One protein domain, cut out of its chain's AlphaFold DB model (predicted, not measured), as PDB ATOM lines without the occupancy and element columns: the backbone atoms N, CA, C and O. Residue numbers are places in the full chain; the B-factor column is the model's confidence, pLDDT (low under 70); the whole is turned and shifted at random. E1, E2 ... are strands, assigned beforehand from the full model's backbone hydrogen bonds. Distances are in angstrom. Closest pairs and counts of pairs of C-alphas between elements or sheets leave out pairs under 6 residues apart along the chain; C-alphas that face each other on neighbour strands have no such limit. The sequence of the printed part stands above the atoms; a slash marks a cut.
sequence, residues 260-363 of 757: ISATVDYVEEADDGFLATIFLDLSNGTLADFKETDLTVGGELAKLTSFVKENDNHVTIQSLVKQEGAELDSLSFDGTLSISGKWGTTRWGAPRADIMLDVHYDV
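Overview. This is residues 260 to 363 of the 757 residues of an uncharacterized protein of Clostridiaceae bacterium (UniProt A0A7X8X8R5). Eight strands make a long, narrow, flattened barrel, only loosely closed: the twisted sheets E1 E2 E6 E5 and E3 E4 E7 E8 are partly face to face, and their edges come together where E1 runs beside E8 and where E4 and E5 meet. The link from E7 to E8, with short E3 near it, lies at one end of the rod, and the turn from E1 to E2 and the link from E6 to E7 lie at the other. The printed part has 104 residues with no named helix and eight named strands, E1 to E8 in chain order, and its class is all strand. The first sheet has the order E1, E2, E6, E5; the other is branched at E7, and both are antiparallel. The whole is compact, with a radius of gyration of the C-alphas of 14.0 A, and spans 47 by 23 by 20 A.

Arrangement. One sheet runs E1, residues 260 to 270, E2, residues 273 to 283, E6, residues 314 to 321, and E5, residues 301 to 311. E1 and E2 form a hairpin, with N 263 and O 279 2.9 A apart. E2 and E6 are antiparallel at 157 degrees, with N 278 and O 317 at 2.8 A. E5 and E6 form a hairpin, with N 308 and O 316 at 2.8 A. The branched sheet has E7, residues 332 to 346, as neighbour of E3, residues 285 to 287, E4, residues 295 to 299, and E8, residues 351 to 362. E3 and E4 lie on one side of E7, E8 on the other side. N 286 and O 345 of E3 and E7 are 2.9 A apart, N 296 and O 338 of E4 and E7 2.8 A, and N 335 and O 359 of the hairpin E7 and E8 2.7 A. Between the sheets, the closest C-alphas of E1 and E8 are Ala 262 and Val 359, 6.0 A apart, and those of E4 and E5 are Val 297 and Lys 303, 6.4 A apart. E2 and E7 are near each other; E5 and E8 are apart.

Along the chain. E1 begins at C-alpha 260 (-15.009, 42.800, -30.222) and is 27.6 A long. E2 is 31.6 A, E3 6.8 A, E4 13.7 A, E5 23.8 A and E6 21.6 A long. E7, 32.9 A, bends by 89 degrees at residue 341. E8, 33.0 A, bends by 63 degrees at residue 354 and ends at C-alpha 362 (-27.585, 46.528, -46.023).

Size, cuts and confidence. The two C-alphas farthest apart, those of Gly 325 and Trp 348, are 47.6 A apart. The printed part has no cut and no long link. The mean pLDDT of the printed part is 80.0; 17 residues are under 70, among them 264 to 268 and 347 to 349.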
ATOM      1  N   ILE A 260     -15.284  43.239 -28.858       76.19
ATOM      2  CA  ILE A 260     -15.009  42.800 -30.222       76.19
ATOM      3  C   ILE A 260     -16.250  43.038 -31.080       76.19
ATOM      4  O   ILE A 260     -17.346  42.617 -30.713       76.19
ATOM      5  N   SER A 261     -16.079  43.716 -32.209       78.06
ATOM      6  CA  SER A 261     -17.143  43.980 -33.179       78.06
ATOM      7  C   SER A 261     -16.854  43.273 -34.491       78.06
ATOM      8  O   SER A 261     -15.699  43.187 -34.899       78.06
ATOM      9  N   ALA A 262     -17.906  42.799 -35.156       74.62
ATOM     10  CA  ALA A 262     -17.830  42.325 -36.528       74.62
ATOM     11  C   ALA A 262     -18.404  43.390 -37.463       74.62
ATOM     12  O   ALA A 262     -19.506  43.889 -37.237       74.62
ATOM     13  N   THR A 263     -17.667  43.754 -38.505       73.75
ATOM     14  CA  THR A 263     -18.114  44.751 -39.481       73.75
ATOM     15  C   THR A 263     -17.818  44.256 -40.880       73.75
ATOM     16  O   THR A 263     -16.715  43.794 -41.154       73.75
ATOM     17  N   VAL A 264     -18.817  44.320 -41.759       63.03
ATOM     18  CA  VAL A 264     -18.617  44.026 -43.177       63.03
ATOM     19  C   VAL A 264     -17.882  45.209 -43.795       63.03
ATOM     20  O   VAL A 264     -18.408  46.317 -43.822       63.03
ATOM     21  N   ASP A 265     -16.660  44.961 -44.249       60.78
ATOM     22  CA  ASP A 265     -15.815  45.942 -44.928       60.78
ATOM     23  C   ASP A 265     -16.289  46.137 -46.369       60.78
ATOM     24  O   ASP A 265     -16.629  47.235 -46.806       60.78
ATOM     25  N   TYR A 266     -16.370  45.029 -47.104       57.22
ATOM     26  CA  TYR A 266     -16.715  45.036 -48.513       57.22
ATOM     27  C   TYR A 266     -17.322  43.701 -48.944       57.22
ATOM     28  O   TYR A 266     -17.032  42.649 -48.364       57.22
ATOM     29  N   VAL A 267     -18.161  43.753 -49.979       63.19
ATOM     30  CA  VAL A 267     -18.818  42.594 -50.578       63.19
ATOM     31  C   VAL A 267     -18.608  42.615 -52.090       63.19
ATOM     32  O   VAL A 267     -18.871  43.627 -52.734       63.19
ATOM     33  N   GLU A 268     -18.161  41.496 -52.660       68.81
ATOM     34  CA  GLU A 268     -17.989  41.316 -54.109       68.81
ATOM     35  C   GLU A 268     -18.795  40.143 -54.652       68.81
ATOM     36  O   GLU A 268     -19.154  39.218 -53.925       68.81
ATOM     37  N   GLU A 269     -19.064  40.168 -55.955       74.88
ATOM     38  CA  GLU A 269     -19.622  39.015 -56.659       74.88
ATOM     39  C   GLU A 269     -18.601  37.873 -56.713       74.88
ATOM     40  O   GLU A 269     -17.420  38.073 -57.001       74.88
ATOM     41  N   ALA A 270     -19.075  36.655 -56.474       74.62
ATOM     42  CA  ALA A 270     -18.295  35.432 -56.579       74.62
ATOM     43  C   ALA A 270     -19.079  34.373 -57.364       74.62
ATOM     44  O   ALA A 270     -20.301  34.449 -57.485       74.62
ATOM     45  N   ASP A 271     -18.389  33.339 -57.856       74.94
ATOM     46  CA  ASP A 271     -19.003  32.279 -58.677       74.94
ATOM     47  C   ASP A 271     -20.245  31.628 -58.020       74.94
ATOM     48  O   ASP A 271     -21.170  31.220 -58.720       74.94
ATOM     49  N   ASP A 272     -20.278  31.565 -56.681       77.12
ATOM     50  CA  ASP A 272     -21.325  30.918 -55.874       77.12
ATOM     51  C   ASP A 272     -22.125  31.909 -54.986       77.12
ATOM     52  O   ASP A 272     -22.601  31.535 -53.906       77.12
ATOM     53  N   GLY A 273     -22.270  33.170 -55.410       82.56
ATOM     54  CA  GLY A 273     -23.036  34.204 -54.700       82.56
ATOM     55  C   GLY A 273     -22.213  35.467 -54.483       82.56
ATOM     56  O   GLY A 273     -21.749  36.077 -55.441       82.56
ATOM     57  N   PHE A 274     -22.009  35.846 -53.223       80.31
ATOM     58  CA  PHE A 274     -21.185  37.002 -52.872       80.31
ATOM     59  C   PHE A 274     -20.115  36.622 -51.863       80.31
ATOM     60  O   PHE A 274     -20.304  35.707 -51.062       80.31
ATOM     61  N   LEU A 275     -18.991  37.322 -51.877       80.38
ATOM     62  CA  LEU A 275     -17.936  37.178 -50.889       80.38
ATOM     63  C   LEU A 275     -17.903  38.425 -50.010       80.38
ATOM     64  O   LEU A 275     -17.592  39.508 -50.492       80.38
ATOM     65  N   ALA A 276     -18.225  38.270 -48.727       77.12
ATOM     66  CA  ALA A 276     -18.141  39.340 -47.741       77.12
ATOM     67  C   ALA A 276     -16.803  39.268 -47.001       77.12
ATOM     68  O   ALA A 276     -16.485  38.246 -46.383       77.12
ATOM     69  N   THR A 277     -16.043  40.360 -47.037       80.31
ATOM     70  CA  THR A 277     -14.887  40.585 -46.165       80.31
ATOM     71  C   THR A 277     -15.386  41.218 -44.872       80.31
ATOM     72  O   THR A 277     -16.065  42.242 -44.897       80.31
ATOM     73  N   ILE A 278     -15.096  40.580 -43.742       74.62
ATOM     74  CA  ILE A 278     -15.565  40.982 -42.417       74.62
ATOM     75  C   ILE A 278     -14.341  41.219 -41.536       74.62
ATOM     76  O   ILE A 278     -13.467  40.354 -41.425       74.62
ATOM     77  N   PHE A 279     -14.302  42.370 -40.881       80.50
ATOM     78  CA  PHE A 279     -13.308  42.698 -39.871       80.50
ATOM     79  C   PHE A 279     -13.830  42.366 -38.486       80.50
ATOM     80  O   PHE A 279     -14.972  42.678 -38.149       80.50
ATOM     81  N   LEU A 280     -12.979  41.720 -37.696       73.88
ATOM     82  CA  LEU A 280     -13.169  41.529 -36.269       73.88
ATOM     83  C   LEU A 280     -12.179  42.425 -35.546       73.88
ATOM     84  O   LEU A 280     -10.991  42.105 -35.445       73.88
ATOM     85  N   ASP A 281     -12.693  43.539 -35.050       72.00
ATOM     86  CA  ASP A 281     -11.910  44.552 -34.363       72.00
ATOM     87  C   ASP A 281     -12.124  44.449 -32.863       72.00
ATOM     88  O   ASP A 281     -13.249  44.531 -32.369       72.00
ATOM     89  N   LEU A 282     -11.028  44.278 -32.129       66.69
ATOM     90  CA  LEU A 282     -11.019  44.294 -30.679       66.69
ATOM     91  C   LEU A 282     -10.584  45.658 -30.156       66.69
ATOM     92  O   LEU A 282      -9.442  46.085 -30.318       66.69
ATOM     93  N   SER A 283     -11.478  46.283 -29.403       67.88
ATOM     94  CA  SER A 283     -11.167  47.425 -28.551       67.88
ATOM     95  C   SER A 283     -10.885  46.974 -27.115       67.88
ATOM     96  O   SER A 283     -11.442  45.987 -26.631       67.88
ATOM     97  N   ASN A 284     -10.017  47.715 -26.418       64.88
ATOM     98  CA  ASN A 284      -9.763  47.567 -24.977       64.88
ATOM     99  C   ASN A 284      -9.289  46.165 -24.535       64.88
ATOM    100  O   ASN A 284      -9.553  45.718 -23.415       64.88
ATOM    101  N   GLY A 285      -8.545  45.475 -25.403       70.88
ATOM    102  CA  GLY A 285      -8.052  44.129 -25.143       70.88
ATOM    103  C   GLY A 285      -6.968  43.657 -26.107       70.88
ATOM    104  O   GLY A 285      -6.373  44.450 -26.826       70.88
ATOM    105  N   THR A 286      -6.720  42.349 -26.081       80.44
ATOM    106  CA  THR A 286      -5.839  41.608 -27.000       80.44
ATOM    107  C   THR A 286      -6.534  40.305 -27.401       80.44
ATOM    108  O   THR A 286      -7.011  39.565 -26.537       80.44
ATOM    109  N   LEU A 287      -6.622  40.029 -28.699       83.44
ATOM    110  CA  LEU A 287      -7.214  38.835 -29.292       83.44
ATOM    111  C   LEU A 287      -6.379  37.609 -28.942       83.44
ATOM    112  O   LEU A 287      -5.147  37.609 -29.020       83.44
ATOM    113  N   ALA A 288      -7.063  36.521 -28.609       89.25
ATOM    114  CA  ALA A 288      -6.413  35.239 -28.403       89.25
ATOM    115  C   ALA A 288      -5.900  34.652 -29.734       89.25
ATOM    116  O   ALA A 288      -6.209  35.140 -30.821       89.25
ATOM    117  N   ASP A 289      -5.102  33.588 -29.657       88.06
ATOM    118  CA  ASP A 289      -4.625  32.849 -30.835       88.06
ATOM    119  C   ASP A 289      -5.648  31.794 -31.284       88.06
ATOM    120  O   ASP A 289      -5.341  30.600 -31.356       88.06
ATOM    121  N   PHE A 290      -6.881  32.232 -31.545       87.50
ATOM    122  CA  PHE A 290      -7.901  31.390 -32.167       87.50
ATOM    123  C   PHE A 290      -7.682  31.315 -33.686       87.50
ATOM    124  O   PHE A 290      -7.033  32.171 -34.292       87.50
ATOM    125  N   LYS A 291      -8.167  30.238 -34.297       87.88
ATOM    126  CA  LYS A 291      -7.974  29.877 -35.708       87.88
ATOM    127  C   LYS A 291      -9.315  29.797 -36.413       87.88
ATOM    128  O   LYS A 291     -10.335  29.670 -35.756       87.88
ATOM    129  N   GLU A 292      -9.297  29.727 -37.744       88.06
ATOM    130  CA  GLU A 292     -10.491  29.529 -38.586       88.06
ATOM    131  C   GLU A 292     -11.443  28.436 -38.063       88.06
ATOM    132  O   GLU A 292     -12.652  28.624 -38.054       88.06
ATOM    133  N   THR A 293     -10.907  27.316 -37.560       89.12
ATOM    134  CA  THR A 293     -11.700  26.196 -37.017       89.12
ATOM    135  C   THR A 293     -12.462  26.514 -35.733       89.12
ATOM    136  O   THR A 293     -13.346  25.749 -35.356       89.12
ATOM    137  N   ASP A 294     -12.095  27.595 -35.049       90.69
ATOM    138  CA  ASP A 294     -12.730  28.059 -33.817       90.69
ATOM    139  C   ASP A 294     -13.897  29.019 -34.112       90.69
ATOM    140  O   ASP A 294     -14.678  29.337 -33.210       90.69
ATOM    141  N   LEU A 295     -14.038  29.453 -35.375       92.31
ATOM    142  CA  LEU A 295     -15.148  30.270 -35.844       92.31
ATOM    143  C   LEU A 295     -16.228  29.412 -36.495       92.31
ATOM    144  O   LEU A 295     -15.968  28.488 -37.263       92.31
ATOM    145  N   THR A 296     -17.476  29.766 -36.222       93.12
ATOM    146  CA  THR A 296     -18.645  29.218 -36.904       93.12
ATOM    147  C   THR A 296     -19.467  30.366 -37.458       93.12
ATOM    148  O   THR A 296     -19.826  31.279 -36.720       93.12
ATOM    149  N   VAL A 297     -19.765  30.319 -38.754       92.69
ATOM    150  CA  VAL A 297     -20.690  31.253 -39.405       92.69
ATOM    151  C   VAL A 297     -22.101  30.671 -39.438       92.69
ATOM    152  O   VAL A 297     -22.276  29.452 -39.522       92.69
ATOM    153  N   GLY A 298     -23.102  31.540 -39.363       89.31
ATOM    154  CA  GLY A 298     -24.513  31.195 -39.457       89.31
ATOM    155  C   GLY A 298     -25.338  32.317 -40.085       89.31
ATOM    156  O   GLY A 298     -24.824  33.390 -40.398       89.31
ATOM    157  N   GLY A 299     -26.637  32.074 -40.252       88.50
ATOM    158  CA  GLY A 299     -27.507  32.971 -41.016       88.50
ATOM    159  C   GLY A 299     -27.204  32.873 -42.510       88.50
ATOM    160  O   GLY A 299     -27.072  31.771 -43.046       88.50
ATOM    161  N   GLU A 300     -27.093  34.019 -43.173       88.81
ATOM    162  CA  GLU A 300     -26.816  34.093 -44.614       88.81
ATOM    163  C   GLU A 300     -25.320  34.000 -44.950       88.81
ATOM    164  O   GLU A 300     -24.950  33.753 -46.104       88.81
ATOM    165  N   LEU A 301     -24.458  34.077 -43.929       89.69
ATOM    166  CA  LEU A 301     -23.056  33.675 -44.016       89.69
ATOM    167  C   LEU A 301     -22.977  32.147 -44.097       89.69
ATOM    168  O   LEU A 301     -23.217  31.426 -43.129       89.69
ATOM    169  N   ALA A 302     -22.637  31.639 -45.276       86.06
ATOM    170  CA  ALA A 302     -22.696  30.217 -45.573       86.06
ATOM    171  C   ALA A 302     -21.408  29.469 -45.214       86.06
ATOM    172  O   ALA A 302     -21.465  28.297 -44.832       86.06
ATOM    173  N   LYS A 303     -20.240  30.092 -45.421       89.50
ATOM    174  CA  LYS A 303     -18.947  29.422 -45.245       89.50
ATOM    175  C   LYS A 303     -17.783  30.412 -45.197       89.50
ATOM    176  O   LYS A 303     -17.649  31.214 -46.114       89.50
ATOM    177  N   LEU A 304     -16.872  30.227 -44.240       90.44
ATOM    178  CA  LEU A 304     -15.564  30.891 -44.234       90.44
ATOM    179  C   LEU A 304     -14.667  30.393 -45.378       90.44
ATOM    180  O   LEU A 304     -14.534  29.190 -45.620       90.44
ATOM    181  N   THR A 305     -14.061  31.329 -46.097       86.81
ATOM    182  CA  THR A 305     -13.131  31.066 -47.204       86.81
ATOM    183  C   THR A 305     -11.707  31.505 -46.880       86.81
ATOM    184  O   THR A 305     -10.767  30.967 -47.463       86.81
ATOM    185  N   SER A 306     -11.548  32.456 -45.956       88.19
ATOM    186  CA  SER A 306     -10.257  32.977 -45.516       88.19
ATOM    187  C   SER A 306     -10.320  33.440 -44.061       88.19
ATOM    188  O   SER A 306     -11.359  33.907 -43.590       88.19
ATOM    189  N   PHE A 307      -9.184  33.330 -43.373       91.25
ATOM    190  CA  PHE A 307      -8.951  33.831 -42.023       91.25
ATOM    191  C   PHE A 307      -7.512  34.336 -41.915       91.25
ATOM    192  O   PHE A 307      -6.562  33.576 -42.128       91.25
ATOM    193  N   VAL A 308      -7.345  35.599 -41.536       85.81
ATOM    194  CA  VAL A 308      -6.042  36.228 -41.323       85.81
ATOM    195  C   VAL A 308      -6.084  37.033 -40.029       85.81
ATOM    196  O   VAL A 308      -6.744  38.062 -39.948       85.81
ATOM    197  N   LYS A 309      -5.339  36.590 -39.009       83.69
ATOM    198  CA  LYS A 309      -5.027  37.428 -37.845       83.69
ATOM    199  C   LYS A 309      -3.883  38.357 -38.229       83.69
ATOM    200  O   LYS A 309      -2.744  37.906 -38.359       83.69
ATOM    201  N   GLU A 310      -4.192  39.625 -38.449       78.81
ATOM    202  CA  GLU A 310      -3.196  40.609 -38.878       78.81
ATOM    203  C   GLU A 310      -2.355  41.092 -37.702       78.81
ATOM    204  O   GLU A 310      -1.139  41.261 -37.817       78.81
ATOM    205  N   ASN A 311      -3.000  41.293 -36.554       78.62
ATOM    206  CA  ASN A 311      -2.353  41.701 -35.319       78.62
ATOM    207  C   ASN A 311      -3.195  41.292 -34.099       78.62
ATOM    208  O   ASN A 311      -4.186  40.570 -34.206       78.62
ATOM    209  N   ASP A 312      -2.774  41.740 -32.921       77.88
ATOM    210  CA  ASP A 312      -3.420  41.411 -31.654       77.88
ATOM    211  C   ASP A 312      -4.814  42.024 -31.482       77.88
ATOM    212  O   ASP A 312      -5.516  41.626 -30.564       77.88
ATOM    213  N   ASN A 313      -5.255  42.934 -32.349       72.12
ATOM    214  CA  ASN A 313      -6.550  43.603 -32.230       72.12
ATOM    215  C   ASN A 313      -7.415  43.491 -33.490       72.12
ATOM    216  O   ASN A 313      -8.545  43.964 -33.467       72.12
ATOM    217  N   HIS A 314      -6.911  42.874 -34.560       67.62
ATOM    218  CA  HIS A 314      -7.592  42.834 -35.848       67.62
ATOM    219  C   HIS A 314      -7.475  41.462 -36.509       67.62
ATOM    220  O   HIS A 314      -6.376  40.910 -36.672       67.62
ATOM    221  N   VAL A 315      -8.622  40.926 -36.917       78.81
ATOM    222  CA  VAL A 315      -8.731  39.716 -37.732       78.81
ATOM    223  C   VAL A 315      -9.597  40.014 -38.947       78.81
ATOM    224  O   VAL A 315     -10.736  40.451 -38.810       78.81
ATOM    225  N   THR A 316      -9.085  39.667 -40.121       81.12
ATOM    226  CA  THR A 316      -9.813  39.715 -41.385       81.12
ATOM    227  C   THR A 316     -10.313  38.319 -41.717       81.12
ATOM    228  O   THR A 316      -9.529  37.367 -41.802       81.12
ATOM    229  N   ILE A 317     -11.619  38.175 -41.920       86.69
ATOM    230  CA  ILE A 317     -12.224  36.940 -42.418       86.69
ATOM    231  C   ILE A 317     -12.951  37.204 -43.728       86.69
ATOM    232  O   ILE A 317     -13.451  38.298 -43.970       86.69
ATOM    233  N   GLN A 318     -13.049  36.178 -44.564       88.69
ATOM    234  CA  GLN A 318     -13.934  36.202 -45.722       88.69
ATOM    235  C   GLN A 318     -14.961  35.092 -45.592       88.69
ATOM    236  O   GLN A 318     -14.619  33.961 -45.235       88.69
ATOM    237  N   SER A 319     -16.219  35.416 -45.877       89.56
ATOM    238  CA  SER A 319     -17.316  34.458 -45.867       89.56
ATOM    239  C   SER A 319     -18.135  34.557 -47.143       89.56
ATOM    240  O   SER A 319     -18.508  35.642 -47.579       89.56
ATOM    241  N   LEU A 320     -18.471  33.401 -47.708       90.62
ATOM    242  CA  LEU A 320     -19.453  33.303 -48.776       90.62
ATOM    243  C   LEU A 320     -20.840  33.653 -48.222       90.62
ATOM    244  O   LEU A 320     -21.249  33.109 -47.192       90.62
ATOM    245  N   VAL A 321     -21.563  34.504 -48.937       89.06
ATOM    246  CA  VAL A 321     -22.955  34.882 -48.701       89.06
ATOM    247  C   VAL A 321     -23.805  34.260 -49.799       89.06
ATOM    248  O   VAL A 321     -23.551  34.456 -50.990       89.06
ATOM    249  N   LYS A 322     -24.814  33.479 -49.407       81.19
ATOM    250  CA  LYS A 322     -25.695  32.790 -50.359       81.19
ATOM    251  C   LYS A 322     -27.033  33.502 -50.477       81.19
ATOM    252  O   LYS A 322     -27.967  33.177 -49.752       81.19
ATOM    253  N   GLN A 323     -27.135  34.400 -51.451       76.56
ATOM    254  CA  GLN A 323     -28.399  35.002 -51.869       76.56
ATOM    255  C   GLN A 323     -28.572  34.864 -53.384       76.56
ATOM    256  O   GLN A 323     -28.060  35.657 -54.170       76.56
ATOM    257  N   GLU A 324     -29.272  33.809 -53.806       72.38
ATOM    258  CA  GLU A 324     -29.537  33.560 -55.226       72.38
ATOM    259  C   GLU A 324     -30.419  34.665 -55.827       72.38
ATOM    260  O   GLU A 324     -31.525  34.920 -55.351       72.38
ATOM    261  N   GLY A 325     -29.952  35.280 -56.917       69.31
ATOM    262  CA  GLY A 325     -30.715  36.270 -57.681       69.31
ATOM    263  C   GLY A 325     -30.738  37.683 -57.093       69.31
ATOM    264  O   GLY A 325     -31.459  38.521 -57.631       69.31
ATOM    265  N   ALA A 326     -29.979  37.951 -56.026       72.31
ATOM    266  CA  ALA A 326     -29.704  39.313 -55.580       72.31
ATOM    267  C   ALA A 326     -28.696  39.997 -56.523       72.31
ATOM    268  O   ALA A 326     -27.887  39.327 -57.166       72.31
ATOM    269  N   GLU A 327     -28.752  41.325 -56.602       70.50
ATOM    270  CA  GLU A 327     -27.777  42.165 -57.307       70.50
ATOM    271  C   GLU A 327     -26.985  42.974 -56.270       70.50
ATOM    272  O   GLU A 327     -27.520  43.335 -55.220       70.50
ATOM    273  N   LEU A 328     -25.709  43.268 -56.548       63.97
ATOM    274  CA  LEU A 328     -24.813  43.928 -55.588       63.97
ATOM    275  C   LEU A 328     -25.346  45.286 -55.093       63.97
ATOM    276  O   LEU A 328     -25.106  45.677 -53.958       63.97
ATOM    277  N   ASP A 329     -26.094  46.011 -55.924       58.12
ATOM    278  CA  ASP A 329     -26.637  47.339 -55.625       58.12
ATOM    279  C   ASP A 329     -27.911  47.328 -54.757       58.12
ATOM    280  O   ASP A 329     -28.404  48.394 -54.367       58.12
ATOM    281  N   SER A 330     -28.433  46.144 -54.439       69.25
ATOM    282  CA  SER A 330     -29.620  45.915 -53.606       69.25
ATOM    283  C   SER A 330     -29.397  44.845 -52.535       69.25
ATOM    284  O   SER A 330     -30.346  44.437 -51.865       69.25
ATOM    285  N   LEU A 331     -28.148  44.401 -52.368       71.38
ATOM    286  CA  LEU A 331     -27.780  43.337 -51.452       71.38
ATOM    287  C   LEU A 331     -27.982  43.770 -49.993       71.38
ATOM    288  O   LEU A 331     -27.506  44.820 -49.563       71.38
ATOM    289  N   SER A 332     -28.684  42.945 -49.227       84.38
ATOM    290  CA  SER A 332     -28.872  43.123 -47.789       84.38
ATOM    291  C   SER A 332     -28.919  41.748 -47.147       84.38
ATOM    292  O   SER A 332     -29.658  40.889 -47.631       84.38
ATOM    293  N   PHE A 333     -28.095  41.504 -46.128       82.50
ATOM    294  CA  PHE A 333     -28.009  40.223 -45.448       82.50
ATOM    295  C   PHE A 333     -27.759  40.336 -43.942       82.50
ATOM    296  O   PHE A 333     -27.077  41.243 -43.456       82.50
ATOM    297  N   ASP A 334     -28.249  39.325 -43.227       87.12
ATOM    298  CA  ASP A 334     -28.035  39.108 -41.800       87.12
ATOM    299  C   ASP A 334     -27.282  37.793 -41.551       87.12
ATOM    300  O   ASP A 334     -27.699  36.678 -41.895       87.12
ATOM    301  N   GLY A 335     -26.132  37.933 -40.910       88.50
ATOM    302  CA  GLY A 335     -25.206  36.875 -40.564       88.50
ATOM    303  C   GLY A 335     -24.959  36.784 -39.068       88.50
ATOM    304  O   GLY A 335     -25.175  37.724 -38.313       88.50
ATOM    305  N   THR A 336     -24.433  35.643 -38.642       92.06
ATOM    306  CA  THR A 336     -23.873  35.484 -37.296       92.06
ATOM    307  C   THR A 336     -22.488  34.870 -37.383       92.06
ATOM    308  O   THR A 336     -22.226  34.002 -38.218       92.06
ATOM    309  N   LEU A 337     -21.601  35.307 -36.497       92.50
ATOM    310  CA  LEU A 337     -20.268  34.758 -36.329       92.50
ATOM    311  C   LEU A 337     -20.071  34.379 -34.865       92.50
ATOM    312  O   LEU A 337     -20.148  35.222 -33.980       92.50
ATOM    313  N   SER A 338     -19.803  33.108 -34.600       93.44
ATOM    314  CA  SER A 338     -19.525  32.609 -33.254       93.44
ATOM    315  C   SER A 338     -18.058  32.228 -33.117       93.44
ATOM    316  O   SER A 338     -17.558  31.467 -33.941       93.44
ATOM    317  N   ILE A 339     -17.391  32.699 -32.065       93.31
ATOM    318  CA  ILE A 339     -16.040  32.271 -31.683       93.31
ATOM    319  C   ILE A 339     -16.174  31.408 -30.433       93.31
ATOM    320  O   ILE A 339     -16.588  31.900 -29.382       93.31
ATOM    321  N   SER A 340     -15.848  30.121 -30.554       87.12
ATOM    322  CA  SER A 340     -15.885  29.182 -29.428       87.12
ATOM    323  C   SER A 340     -14.553  29.165 -28.683       87.12
ATOM    324  O   SER A 340     -13.480  29.163 -29.285       87.12
ATOM    325  N   GLY A 341     -14.604  29.095 -27.358       87.94
ATOM    326  CA  GLY A 341     -13.428  29.165 -26.505       87.94
ATOM    327  C   GLY A 341     -12.919  30.593 -26.331       87.94
ATOM    328  O   GLY A 341     -13.662  31.567 -26.437       87.94
ATOM    329  N   LYS A 342     -11.639  30.729 -25.978       89.94
ATOM    330  CA  LYS A 342     -11.043  32.026 -25.643       89.94
ATOM    331  C   LYS A 342     -10.910  32.886 -26.904       89.94
ATOM    332  O   LYS A 342     -10.071  32.577 -27.743       89.94
ATOM    333  N   TRP A 343     -11.668  33.978 -26.996       87.88
ATOM    334  CA  TRP A 343     -11.585  34.926 -28.113       87.88
ATOM    335  C   TRP A 343     -10.644  36.100 -27.818       87.88
ATOM    336  O   TRP A 343     -10.020  36.643 -28.725       87.88
ATOM    337  N   GLY A 344     -10.460  36.463 -26.547       85.81
ATOM    338  CA  GLY A 344      -9.628  37.607 -26.196       85.81
ATOM    339  C   GLY A 344      -9.244  37.677 -24.729       85.81
ATOM    340  O   GLY A 344      -9.512  36.783 -23.923       85.81
ATOM    341  N   THR A 345      -8.573  38.764 -24.397       79.31
ATOM    342  CA  THR A 345      -8.249  39.202 -23.043       79.31
ATOM    343  C   THR A 345      -8.546  40.684 -22.936       79.31
ATOM    344  O   THR A 345      -8.336  41.413 -23.902       79.31
ATOM    345  N   THR A 346      -9.019  41.137 -21.779       70.88
ATOM    346  CA  THR A 346      -9.124  42.573 -21.486       70.88
ATOM    347  C   THR A 346      -7.743  43.222 -21.482       70.88
ATOM    348  O   THR A 346      -6.730  42.527 -21.374       70.88
ATOM    349  N   ARG A 347      -7.682  44.559 -21.521       67.31
ATOM    350  CA  ARG A 347      -6.437  45.327 -21.324       67.31
ATOM    351  C   ARG A 347      -5.676  44.918 -20.054       67.31
ATOM    352  O   ARG A 347      -4.464  45.103 -19.976       67.31
ATOM    353  N   TRP A 348      -6.390  44.350 -19.087       67.88
ATOM    354  CA  TRP A 348      -5.885  43.920 -17.789       67.88
ATOM    355  C   TRP A 348      -5.432  42.451 -17.793       67.88
ATOM    356  O   TRP A 348      -4.635  42.074 -16.959       67.88
ATOM    357  N   GLY A 349      -5.838  41.635 -18.772       66.12
ATOM    358  CA  GLY A 349      -5.401  40.236 -18.904       66.12
ATOM    359  C   GLY A 349      -6.469  39.198 -18.549       66.12
ATOM    360  O   GLY A 349      -6.255  38.000 -18.759       66.12
ATOM    361  N   ALA A 350      -7.650  39.638 -18.103       72.81
ATOM    362  CA  ALA A 350      -8.771  38.747 -17.823       72.81
ATOM    363  C   ALA A 350      -9.253  38.071 -19.124       72.81
ATOM    364  O   ALA A 350      -9.526  38.769 -20.106       72.81
ATOM    365  N   PRO A 351      -9.354  36.729 -19.176       81.31
ATOM    366  CA  PRO A 351      -9.746  36.021 -20.387       81.31
ATOM    367  C   PRO A 351     -11.228  36.223 -20.698       81.31
ATOM    368  O   PRO A 351     -12.081  36.145 -19.816       81.31
ATOM    369  N   ARG A 352     -11.531  36.400 -21.983       82.88
ATOM    370  CA  ARG A 352     -12.885  36.379 -22.525       82.88
ATOM    371  C   ARG A 352     -13.069  35.135 -23.381       82.88
ATOM    372  O   ARG A 352     -12.200  34.788 -24.184       82.88
ATOM    373  N   ALA A 353     -14.177  34.447 -23.154       88.94
ATOM    374  CA  ALA A 353     -14.520  33.202 -23.816       88.94
ATOM    375  C   ALA A 353     -15.942  33.273 -24.351       88.94
ATOM    376  O   ALA A 353     -16.758  33.968 -23.754       88.94
ATOM    377  N   ASP A 354     -16.172  32.545 -25.442       89.31
ATOM    378  CA  ASP A 354     -17.442  32.347 -26.133       89.31
ATOM    379  C   ASP A 354     -18.166  33.656 -26.479       89.31
ATOM    380  O   ASP A 354     -18.699  34.357 -25.621       89.31
ATOM    381  N   ILE A 355     -18.218  33.996 -27.765       90.31
ATOM    382  CA  ILE A 355     -19.001  35.146 -28.224       90.31
ATOM    383  C   ILE A 355     -19.724  34.835 -29.523       90.31
ATOM    384  O   ILE A 355     -19.216  34.094 -30.361       90.31
ATOM    385  N   MET A 356     -20.912  35.414 -29.668       91.69
ATOM    386  CA  MET A 356     -21.677  35.446 -30.905       91.69
ATOM    387  C   MET A 356     -21.835  36.908 -31.310       91.69
ATOM    388  O   MET A 356     -22.261  37.729 -30.501       91.69
ATOM    389  N   LEU A 357     -21.443  37.213 -32.539       86.12
ATOM    390  CA  LEU A 357     -21.488  38.532 -33.143       86.12
ATOM    391  C   LEU A 357     -22.523  38.515 -34.256       86.12
ATOM    392  O   LEU A 357     -22.516  37.609 -35.094       86.12
ATOM    393  N   ASP A 358     -23.381  39.523 -34.263       81.75
ATOM    394  CA  ASP A 358     -24.282  39.772 -35.377       81.75
ATOM    395  C   ASP A 358     -23.507  40.504 -36.478       81.75
ATOM    396  O   ASP A 358     -22.722  41.417 -36.210       81.75
ATOM    397  N   VAL A 359     -23.699  40.069 -37.719       81.31
ATOM    398  CA  VAL A 359     -23.083  40.655 -38.908       81.31
ATOM    399  C   VAL A 359     -24.211  41.131 -39.799       81.31
ATOM    400  O   VAL A 359     -24.856  40.322 -40.456       81.31
ATOM    401  N   HIS A 360     -24.447  42.434 -39.811       80.56
ATOM    402  CA  HIS A 360     -25.459  43.042 -40.660       80.56
ATOM    403  C   HIS A 360     -24.795  43.782 -41.817       80.56
ATOM    404  O   HIS A 360     -23.795  44.481 -41.628       80.56
ATOM    405  N   TYR A 361     -25.368  43.642 -43.005       71.56
ATOM    406  CA  TYR A 361     -25.010  44.425 -44.173       71.56
ATOM    407  C   TYR A 361     -26.281  44.781 -44.920       71.56
ATOM    408  O   TYR A 361     -26.991  43.891 -45.357       71.56
ATOM    409  N   ASP A 362     -26.541  46.064 -45.120       71.69
ATOM    410  CA  ASP A 362     -27.585  46.528 -46.023       71.69
ATOM    411  C   ASP A 362     -27.006  47.658 -46.860       71.69
ATOM    412  O   ASP A 362     -26.553  48.669 -46.323       71.69
ATOM    413  N   VAL A 363     -27.030  47.496 -48.184       53.69
ATOM    414  CA  VAL A 363     -26.578  48.523 -49.129       53.69
ATOM    415  C   VAL A 363     -27.319  49.866 -48.925       53.69
ATOM    416  O   VAL A 363     -26.804  50.927 -49.287       53.69
TER     417      VAL A 363